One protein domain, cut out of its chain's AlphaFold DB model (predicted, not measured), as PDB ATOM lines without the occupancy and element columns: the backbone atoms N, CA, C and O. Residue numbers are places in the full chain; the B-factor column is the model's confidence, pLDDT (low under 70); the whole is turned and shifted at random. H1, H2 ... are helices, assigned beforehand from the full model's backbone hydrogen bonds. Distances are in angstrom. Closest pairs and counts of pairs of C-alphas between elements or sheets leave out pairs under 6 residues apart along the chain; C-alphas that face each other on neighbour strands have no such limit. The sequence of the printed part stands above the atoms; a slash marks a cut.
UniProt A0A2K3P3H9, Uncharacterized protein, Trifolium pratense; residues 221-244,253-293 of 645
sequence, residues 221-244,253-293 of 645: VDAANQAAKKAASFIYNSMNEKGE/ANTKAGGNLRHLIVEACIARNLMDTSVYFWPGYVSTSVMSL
ATOM      1  N   VAL A 221     -33.196  16.756 -24.697       88.19
ATOM      2  CA  VAL A 221     -32.590  15.716 -25.542       88.19
ATOM      3  C   VAL A 221     -32.838  16.004 -27.022       88.19
ATOM      4  O   VAL A 221     -31.916  15.906 -27.829       88.19
ATOM      5  N   ASP A 222     -34.058  16.404 -27.380       86.50
ATOM      6  CA  ASP A 222     -34.417  16.673 -28.773       86.50
ATOM      7  C   ASP A 222     -33.682  17.893 -29.325       86.50
ATOM      8  O   ASP A 222     -33.126  17.823 -30.419       86.50
ATOM      9  N   ALA A 223     -33.580  18.971 -28.542       87.62
ATOM     10  CA  ALA A 223     -32.810  20.152 -28.920       87.62
ATOM     11  C   ALA A 223     -31.315  19.821 -29.090       87.62
ATOM     12  O   ALA A 223     -30.687  20.240 -30.062       87.62
ATOM     13  N   ALA A 224     -30.745  19.016 -28.187       89.94
ATOM     14  CA  ALA A 224     -29.353  18.583 -28.288       89.94
ATOM     15  C   ALA A 224     -29.114  17.711 -29.534       89.94
ATOM     16  O   ALA A 224     -28.107  17.870 -30.226       89.94
ATOM     17  N   ASN A 225     -30.053  16.819 -29.856       89.31
ATOM     18  CA  ASN A 225     -30.014  16.008 -31.072       89.31
ATOM     19  C   ASN A 225     -30.165  16.857 -32.339       89.31
ATOM     20  O   ASN A 225     -29.496  16.582 -33.332       89.31
ATOM     21  N   GLN A 226     -31.016  17.883 -32.326       86.25
ATOM     22  CA  GLN A 226     -31.161  18.819 -33.443       86.25
ATOM     23  C   GLN A 226     -29.868  19.607 -33.684       86.25
ATOM     24  O   GLN A 226     -29.434  19.703 -34.829       86.25
ATOM     25  N   ALA A 227     -29.204  20.086 -32.628       88.81
ATOM     26  CA  ALA A 227     -27.903  20.748 -32.739       88.81
ATOM     27  C   ALA A 227     -26.825  19.815 -33.331       88.81
ATOM     28  O   ALA A 227     -26.092  20.206 -34.238       88.81
ATOM     29  N   ALA A 228     -26.777  18.553 -32.892       88.81
ATOM     30  CA  ALA A 228     -25.869  17.552 -33.458       88.81
ATOM     31  C   ALA A 228     -26.159  17.258 -34.943       88.81
ATOM     32  O   ALA A 228     -25.237  17.203 -35.756       88.81
ATOM     33  N   LYS A 229     -27.439  17.127 -35.318       86.19
ATOM     34  CA  LYS A 229     -27.866  16.955 -36.718       86.19
ATOM     35  C   LYS A 229     -27.497  18.163 -37.584       86.19
ATOM     36  O   LYS A 229     -27.016  17.978 -38.697       86.19
ATOM     37  N   LYS A 230     -27.675  19.385 -37.071       86.44
ATOM     38  CA  LYS A 230     -27.288  20.625 -37.761       86.44
ATOM     39  C   LYS A 230     -25.793  20.622 -38.082       86.44
ATOM     40  O   LYS A 230     -25.431  20.788 -39.246       86.44
ATOM     41  N   ALA A 231     -24.943  20.327 -37.100       86.62
ATOM     42  CA  ALA A 231     -23.503  20.204 -37.319       86.62
ATOM     43  C   ALA A 231     -23.153  19.106 -38.345       86.62
ATOM     44  O   ALA A 231     -22.350  19.342 -39.244       86.62
ATOM     45  N   ALA A 232     -23.791  17.932 -38.267       85.00
ATOM     46  CA  ALA A 232     -23.569  16.833 -39.213       85.00
ATOM     47  C   ALA A 232     -23.924  17.221 -40.658       85.00
ATOM     48  O   ALA A 232     -23.136  16.988 -41.573       85.00
ATOM     49  N   SER A 233     -25.084  17.857 -40.848       83.00
ATOM     50  CA  SER A 233     -25.539  18.326 -42.161       83.00
ATOM     51  C   SER A 233     -24.595  19.372 -42.761       83.00
ATOM     52  O   SER A 233     -24.307  19.322 -43.952       83.00
ATOM     53  N   PHE A 234     -24.042  20.269 -41.937       84.69
ATOM     54  CA  PHE A 234     -23.068  21.266 -42.380       84.69
ATOM     55  C   PHE A 234     -21.776  20.613 -42.889       84.69
ATOM     56  O   PHE A 234     -21.296  20.954 -43.970       84.69
ATOM     57  N   ILE A 235     -21.245  19.630 -42.151       84.69
ATOM     58  CA  ILE A 235     -20.049  18.876 -42.561       84.69
ATOM     59  C   ILE A 235     -20.321  18.137 -43.876       84.69
ATOM     60  O   ILE A 235     -19.533  18.262 -44.811       84.69
ATOM     61  N   TYR A 236     -21.447  17.426 -43.977       80.25
ATOM     62  CA  TYR A 236     -21.822  16.674 -45.178       80.25
ATOM     63  C   TYR A 236     -21.946  17.574 -46.414       80.25
ATOM     64  O   TYR A 236     -21.330  17.302 -47.444       80.25
ATOM     65  N   ASN A 237     -22.663  18.695 -46.296       80.44
ATOM     66  CA  ASN A 237     -22.825  19.651 -47.393       80.44
ATOM     67  C   ASN A 237     -21.477  20.248 -47.830       80.44
ATOM     68  O   ASN A 237     -21.212  20.345 -49.027       80.44
ATOM     69  N   SER A 238     -20.589  20.556 -46.879       78.00
ATOM     70  CA  SER A 238     -19.246  21.074 -47.181       78.00
ATOM     71  C   SER A 238     -18.324  20.056 -47.872       78.00
ATOM     72  O   SER A 238     -17.406  20.444 -48.596       78.00
ATOM     73  N   MET A 239     -18.546  18.753 -47.652       72.88
ATOM     74  CA  MET A 239     -17.792  17.676 -48.302       72.88
ATOM     75  C   MET A 239     -18.319  17.380 -49.710       72.88
ATOM     76  O   MET A 239     -17.524  17.175 -50.625       72.88
ATOM     77  N   ASN A 240     -19.638  17.445 -49.917       64.12
ATOM     78  CA  ASN A 240     -20.250  17.223 -51.230       64.12
ATOM     79  C   ASN A 240     -19.949  18.338 -52.242       64.12
ATOM     80  O   ASN A 240     -19.818  18.048 -53.430       64.12
ATOM     81  N   GLU A 241     -19.756  19.586 -51.802       58.69
ATOM     82  CA  GLU A 241     -19.250  20.664 -52.671       58.69
ATOM     83  C   GLU A 241     -17.829  20.393 -53.202       58.69
ATOM     84  O   GLU A 241     -17.435  20.960 -54.220       58.69
ATOM     85  N   LYS A 242     -17.059  19.504 -52.555       53.09
ATOM     86  CA  LYS A 242     -15.689  19.135 -52.955       53.09
ATOM     87  C   LYS A 242     -15.587  17.860 -53.807       53.09
ATOM     88  O   LYS A 242     -14.476  17.480 -54.164       53.09
ATOM     89  N   GLY A 243     -16.707  17.259 -54.216       40.94
ATOM     90  CA  GLY A 243     -16.739  16.283 -55.315       40.94
ATOM     91  C   GLY A 243     -16.422  14.820 -54.976       40.94
ATOM     92  O   GLY A 243     -16.199  14.043 -55.902       40.94
ATOM     93  N   GLU A 244     -16.440  14.399 -53.709       41.41
ATOM     94  CA  GLU A 244     -16.342  12.971 -53.362       41.41
ATOM     95  C   GLU A 244     -17.720  12.380 -53.044       41.41
ATOM     96  O   GLU A 244     -18.274  12.544 -51.960       41.41
ATOM     97  N   ALA A 253     -33.967   5.323 -39.652       37.50
ATOM     98  CA  ALA A 253     -34.290   6.703 -39.267       37.50
ATOM     99  C   ALA A 253     -34.601   6.953 -37.768       37.50
ATOM    100  O   ALA A 253     -35.063   8.033 -37.409       37.50
ATOM    101  N   ASN A 254     -34.360   5.983 -36.879       37.06
ATOM    102  CA  ASN A 254     -34.840   6.012 -35.496       37.06
ATOM    103  C   ASN A 254     -33.744   5.920 -34.418       37.06
ATOM    104  O   ASN A 254     -34.039   5.708 -33.241       37.06
ATOM    105  N   THR A 255     -32.469   6.088 -34.774       43.34
ATOM    106  CA  THR A 255     -31.378   6.144 -33.788       43.34
ATOM    107  C   THR A 255     -31.163   7.578 -33.299       43.34
ATOM    108  O   THR A 255     -30.804   8.459 -34.079       43.34
ATOM    109  N   LYS A 256     -31.392   7.817 -31.995       54.75
ATOM    110  CA  LYS A 256     -31.132   9.093 -31.292       54.75
ATOM    111  C   LYS A 256     -29.765   9.657 -31.703       54.75
ATOM    112  O   LYS A 256     -28.767   8.953 -31.590       54.75
ATOM    113  N   ALA A 257     -29.718  10.912 -32.149       57.44
ATOM    114  CA  ALA A 257     -28.558  11.537 -32.798       57.44
ATOM    115  C   ALA A 257     -27.338  11.803 -31.880       57.44
ATOM    116  O   ALA A 257     -26.541  12.684 -32.175       57.44
ATOM    117  N   GLY A 258     -27.170  11.080 -30.766       70.12
ATOM    118  CA  GLY A 258     -26.012  11.197 -29.867       70.12
ATOM    119  C   GLY A 258     -25.751  12.605 -29.306       70.12
ATOM    120  O   GLY A 258     -24.667  12.853 -28.778       70.12
ATOM    121  N   GLY A 259     -26.706  13.533 -29.436       83.94
ATOM    122  CA  GLY A 259     -26.545  14.930 -29.057       83.94
ATOM    123  C   GLY A 259     -26.408  15.092 -27.548       83.94
ATOM    124  O   GLY A 259     -27.016  14.366 -26.763       83.94
ATOM    125  N   ASN A 260     -25.603  16.064 -27.129       91.00
ATOM    126  CA  ASN A 260     -25.321  16.337 -25.719       91.00
ATOM    127  C   ASN A 260     -25.274  17.852 -25.441       91.00
ATOM    128  O   ASN A 260     -25.317  18.657 -26.373       91.00
ATOM    129  N   LEU A 261     -25.166  18.261 -24.173       92.88
ATOM    130  CA  LEU A 261     -25.178  19.682 -23.789       92.88
ATOM    131  C   LEU A 261     -24.041  20.499 -24.424       92.88
ATOM    132  O   LEU A 261     -24.194  21.702 -24.612       92.88
ATOM    133  N   ARG A 262     -22.927  19.867 -24.817       93.75
ATOM    134  CA  ARG A 262     -21.829  20.553 -25.512       93.75
ATOM    135  C   ARG A 262     -22.255  21.044 -26.893       93.75
ATOM    136  O   ARG A 262     -21.806  22.108 -27.304       93.75
ATOM    137  N   HIS A 263     -23.147  20.325 -27.575       93.38
ATOM    138  CA  HIS A 263     -23.722  20.796 -28.835       93.38
ATOM    139  C   HIS A 263     -24.540  22.074 -28.616       93.38
ATOM    140  O   HIS A 263     -24.352  23.049 -29.334       93.38
ATOM    141  N   LEU A 264     -25.364  22.116 -27.564       93.88
ATOM    142  CA  LEU A 264     -26.154  23.305 -27.226       93.88
ATOM    143  C   LEU A 264     -25.285  24.504 -26.828       93.88
ATOM    144  O   LEU A 264     -25.593  25.623 -27.228       93.88
ATOM    145  N   ILE A 265     -24.210  24.275 -26.063       95.62
ATOM    146  CA  ILE A 265     -23.243  25.321 -25.687       95.62
ATOM    147  C   ILE A 265     -22.576  25.901 -26.936       95.62
ATOM    148  O   ILE A 265     -22.502  27.118 -27.074       95.62
ATOM    149  N   VAL A 266     -22.126  25.049 -27.862       94.44
ATOM    150  CA  VAL A 266     -21.505  25.512 -29.111       94.44
ATOM    151  C   VAL A 266     -22.485  26.330 -29.946       94.44
ATOM    152  O   VAL A 266     -22.116  27.414 -30.386       94.44
ATOM    153  N   GLU A 267     -23.735  25.889 -30.100       93.19
ATOM    154  CA  GLU A 267     -24.757  26.685 -30.793       93.19
ATOM    155  C   GLU A 267     -24.992  28.043 -30.112       93.19
ATOM    156  O   GLU A 267     -25.084  29.062 -30.794       93.19
ATOM    157  N   ALA A 268     -25.004  28.095 -28.773       93.00
ATOM    158  CA  ALA A 268     -25.129  29.352 -28.030       93.00
ATOM    159  C   ALA A 268     -23.939  30.293 -28.236       93.00
ATOM    160  O   ALA A 268     -24.119  31.513 -28.264       93.00
ATOM    161  N   CYS A 269     -22.734  29.739 -28.369       94.12
ATOM    162  CA  CYS A 269     -21.529  30.500 -28.667       94.12
ATOM    163  C   CYS A 269     -21.514  31.002 -30.119       94.12
ATOM    164  O   CYS A 269     -21.176  32.164 -30.341       94.12
ATOM    165  N   ILE A 270     -21.916  30.175 -31.089       92.38
ATOM    166  CA  ILE A 270     -22.010  30.565 -32.505       92.38
ATOM    167  C   ILE A 270     -23.042  31.683 -32.680       92.38
ATOM    168  O   ILE A 270     -22.737  32.704 -33.288       92.38
ATOM    169  N   ALA A 271     -24.226  31.552 -32.075       90.38
ATOM    170  CA  ALA A 271     -25.288  32.556 -32.168       90.38
ATOM    171  C   ALA A 271     -24.871  33.950 -31.660       90.38
ATOM    172  O   ALA A 271     -25.435  34.956 -32.083       90.38
ATOM    173  N   ARG A 272     -23.874  34.018 -30.769       90.25
ATOM    174  CA  ARG A 272     -23.349  35.263 -30.184       90.25
ATOM    175  C   ARG A 272     -21.993  35.681 -30.749       90.25
ATOM    176  O   ARG A 272     -21.327  36.526 -30.156       90.25
ATOM    177  N   ASN A 273     -21.571  35.092 -31.870       90.06
ATOM    178  CA  ASN A 273     -20.278  35.349 -32.512       90.06
ATOM    179  C   ASN A 273     -19.066  35.134 -31.582       90.06
ATOM    180  O   ASN A 273     -18.013  35.742 -31.763       90.06
ATOM    181  N   LEU A 274     -19.200  34.262 -30.576       89.50
ATOM    182  CA  LEU A 274     -18.084  33.851 -29.719       89.50
ATOM    183  C   LEU A 274     -17.207  32.798 -30.406       89.50
ATOM    184  O   LEU A 274     -16.023  32.676 -30.095       89.50
ATOM    185  N   MET A 275     -17.803  32.018 -31.309       90.56
ATOM    186  CA  MET A 275     -17.166  30.941 -32.061       90.56
ATOM    187  C   MET A 275     -17.722  30.897 -33.486       90.56
ATOM    188  O   MET A 275     -18.828  31.365 -33.734       90.56
ATOM    189  N   ASP A 276     -16.964  30.308 -34.404       89.69
ATOM    190  CA  ASP A 276     -17.360  30.133 -35.803       89.69
ATOM    191  C   ASP A 276     -17.799  28.681 -36.089       89.69
ATOM    192  O   ASP A 276     -17.484  27.751 -35.349       89.69
ATOM    193  N   THR A 277     -18.507  28.474 -37.195       88.75
ATOM    194  CA  THR A 277     -18.956  27.177 -37.727       88.75
ATOM    195  C   THR A 277     -17.821  26.181 -37.984       88.75
ATOM    196  O   THR A 277     -18.053  24.973 -38.005       88.75
ATOM    197  N   SER A 278     -16.569  26.649 -38.076       87.62
ATOM    198  CA  SER A 278     -15.369  25.799 -38.119       87.62
ATOM    199  C   SER A 278     -15.264  24.806 -36.947       87.62
ATOM    200  O   SER A 278     -14.633  23.756 -37.073       87.62
ATOM    201  N   VAL A 279     -15.937  25.086 -35.826       88.19
ATOM    202  CA  VAL A 279     -16.053  24.206 -34.652       88.19
ATOM    203  C   VAL A 279     -16.690  22.855 -34.976       88.19
ATOM    204  O   VAL A 279     -16.349  21.852 -34.347       88.19
ATOM    205  N   TYR A 280     -17.575  22.796 -35.974       88.69
ATOM    206  CA  TYR A 280     -18.232  21.551 -36.366       88.69
ATOM    207  C   TYR A 280     -17.235  20.488 -36.851       88.69
ATOM    208  O   TYR A 280     -17.472  19.299 -36.657       88.69
ATOM    209  N   PHE A 281     -16.080  20.895 -37.387       85.50
ATOM    210  CA  PHE A 281     -15.033  19.988 -37.867       85.50
ATOM    211  C   PHE A 281     -14.104  19.454 -36.768       85.50
ATOM    212  O   PHE A 281     -13.130  18.763 -37.068       85.50
ATOM    213  N   TRP A 282     -14.348  19.769 -35.492       88.25
ATOM    214  CA  TRP A 282     -13.513  19.243 -34.417       88.25
ATOM    215  C   TRP A 282     -13.576  17.708 -34.342       88.25
ATOM    216  O   TRP A 282     -14.669  17.132 -34.386       88.25
ATOM    217  N   PRO A 283     -12.431  17.025 -34.152       79.62
ATOM    218  CA  PRO A 283     -12.403  15.574 -34.014       79.62
ATOM    219  C   PRO A 283     -13.332  15.094 -32.893       79.62
ATOM    220  O   PRO A 283     -13.259  15.578 -31.763       79.62
ATOM    221  N   GLY A 284     -14.226  14.157 -33.212       76.19
ATOM    222  CA  GLY A 284     -15.183  13.601 -32.251       76.19
ATOM    223  C   GLY A 284     -16.296  14.559 -31.807       76.19
ATOM    224  O   GLY A 284     -16.982  14.265 -30.830       76.19
ATOM    225  N   TYR A 285     -16.484  15.704 -32.480       82.00
ATOM    226  CA  TYR A 285     -17.602  16.613 -32.205       82.00
ATOM    227  C   TYR A 285     -18.939  16.023 -32.668       82.00
ATOM    228  O   TYR A 285     -19.852  15.907 -31.858       82.00
ATOM    229  N   VAL A 286     -19.021  15.565 -33.921       79.75
ATOM    230  CA  VAL A 286     -20.165  14.802 -34.446       79.75
ATOM    231  C   VAL A 286     -19.813  13.313 -34.467       79.75
ATOM    232  O   VAL A 286     -18.728  12.929 -34.900       79.75
ATOM    233  N   SER A 287     -20.726  12.457 -33.999       69.19
ATOM    234  CA  SER A 287     -20.547  11.000 -34.087       69.19
ATOM    235  C   SER A 287     -20.712  10.522 -35.532       69.19
ATOM    236  O   SER A 287     -21.633  10.952 -36.226       69.19
ATOM    237  N   THR A 288     -19.881   9.578 -35.976       58.84
ATOM    238  CA  THR A 288     -19.939   8.997 -37.334       58.84
ATOM    239  C   THR A 288     -21.307   8.389 -37.669       58.84
ATOM    240  O   THR A 288     -21.738   8.447 -38.815       58.84
ATOM    241  N   SER A 289     -22.040   7.902 -36.663       55.91
ATOM    242  CA  SER A 289     -23.416   7.396 -36.786       55.91
ATOM    243  C   SER A 289     -24.460   8.464 -37.137       55.91
ATOM    244  O   SER A 289     -25.541   8.132 -37.612       55.91
ATOM    245  N   VAL A 290     -24.174   9.742 -36.871       56.44
ATOM    246  CA  VAL A 290     -25.041  10.877 -37.238       56.44
ATOM    247  C   VAL A 290     -24.729  11.338 -38.664       56.44
ATOM    248  O   VAL A 290     -25.619  11.817 -39.355       56.44
ATOM    249  N   MET A 291     -23.490  11.143 -39.131       53.66
ATOM    250  CA  MET A 291     -23.067  11.474 -40.498       53.66
ATOM    251  C   MET A 291     -23.642  10.517 -41.554       53.66
ATOM    252  O   MET A 291     -23.802  10.918 -42.699       53.66
ATOM    253  N   SER A 292     -23.997   9.281 -41.177       49.31
ATOM    254  CA  SER A 292     -24.704   8.325 -42.048       49.31
ATOM    255  C   SER A 292     -26.222   8.539 -42.098       49.31
ATOM    256  O   SER A 292     -26.932   7.760 -42.729       49.31
ATOM    257  N   LEU A 293     -26.740   9.540 -41.381       52.09
ATOM    258  CA  LEU A 293     -28.166   9.834 -41.291       52.09
ATOM    259  C   LEU A 293     -28.556  10.852 -42.376       52.09
ATOM    260  O   LEU A 293     -28.934  11.980 -42.066       52.09
TER     261      LEU A 293
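What this domain is: This is residues 221 to 244 and 253 to 293 of the 645 residues of an uncharacterized protein of Trifolium pratense (UniProt A0A2K3P3H9). One long helix, H1, makes the spine, and three shorter helices pack on it without making a bundle: H2 crosses its first part steeply, H3 packs farther along, and H4 packs on another side of it. The last turn of H1 and the residues after it, 237 to 244, stick out past this body. The printed part has 65 residues with four named helices, in the order H1, H2, H3, H4, and no named strand; the class is all helix, with 40 residues in the helices. The whole is compact, with a radius of gyration of the C-alphas of 11.7 A and spans of 32 by 28 by 17 A.

Where its parts are: Find C-alpha 221 at (-32.590, 15.716, -25.542); from there H1, residues 221 to 240, runs 28.5 A to C-alpha 240 at (-20.250, 17.223, -51.230). After the cut, look at C-alpha 261, at (-25.178, 19.682, -23.789), where H2 begins; it holds residues 261 to 271 and is 15.4 A long. H3, residues 277 to 281, spans 8.2 A. H4, residues 288 to 291, spans 5.1 A and ends at C-alpha 291, at (-23.067, 11.474, -40.498).

How they stand to each other: Start from H1, the hub, which touches the three other helices. With residues 223 to 228 alone it touches H2, at a steep tilt of 63 degrees, the same way; the closest C-alphas, of Ala 227 and His 263, are 5.7 A apart. With residues 231 to 235 alone it touches H3, where the closest C-alphas, of Ala 231 and Tyr 280, are 5.5 A apart. With residues 228 to 236 alone it touches H4, where the closest C-alphas, of Ala 232 and Met 291, are 5.5 A apart. H2 and H3 are close but not clearly touching: their closest C-alphas, of Ile 270 and Thr 277, are 6.9 A apart. H4 is apart from H2 and from H3. Look along the backbones of H1 and H2 and you will find each O i to N i+4 pair within hydrogen-bond range; in H3 it is 0 of 1, beside 2 of 2 O i to N i+3 pairs, and H4 is too short for an O i to N i+4 pair.

The domain as a whole: The two C-alphas farthest apart, those of Val 221 and Gly 243, are 33.7 A from each other. Residues 237 to 244, of which 237 to 240 belong to H1, stand free. Residues 245 to 252 are not printed, and C-alphas 244 and 253 are 23.7 A apart across this cut, in the link from H1 to H2. The link from H2 to H3 is tight, with 5 residues, and the one from H3 to H4 is short, with 6. The mean pLDDT of the printed part is 77.9; look for values under 70 at residues 240 to 244, 253 to 257 and 287 to 293.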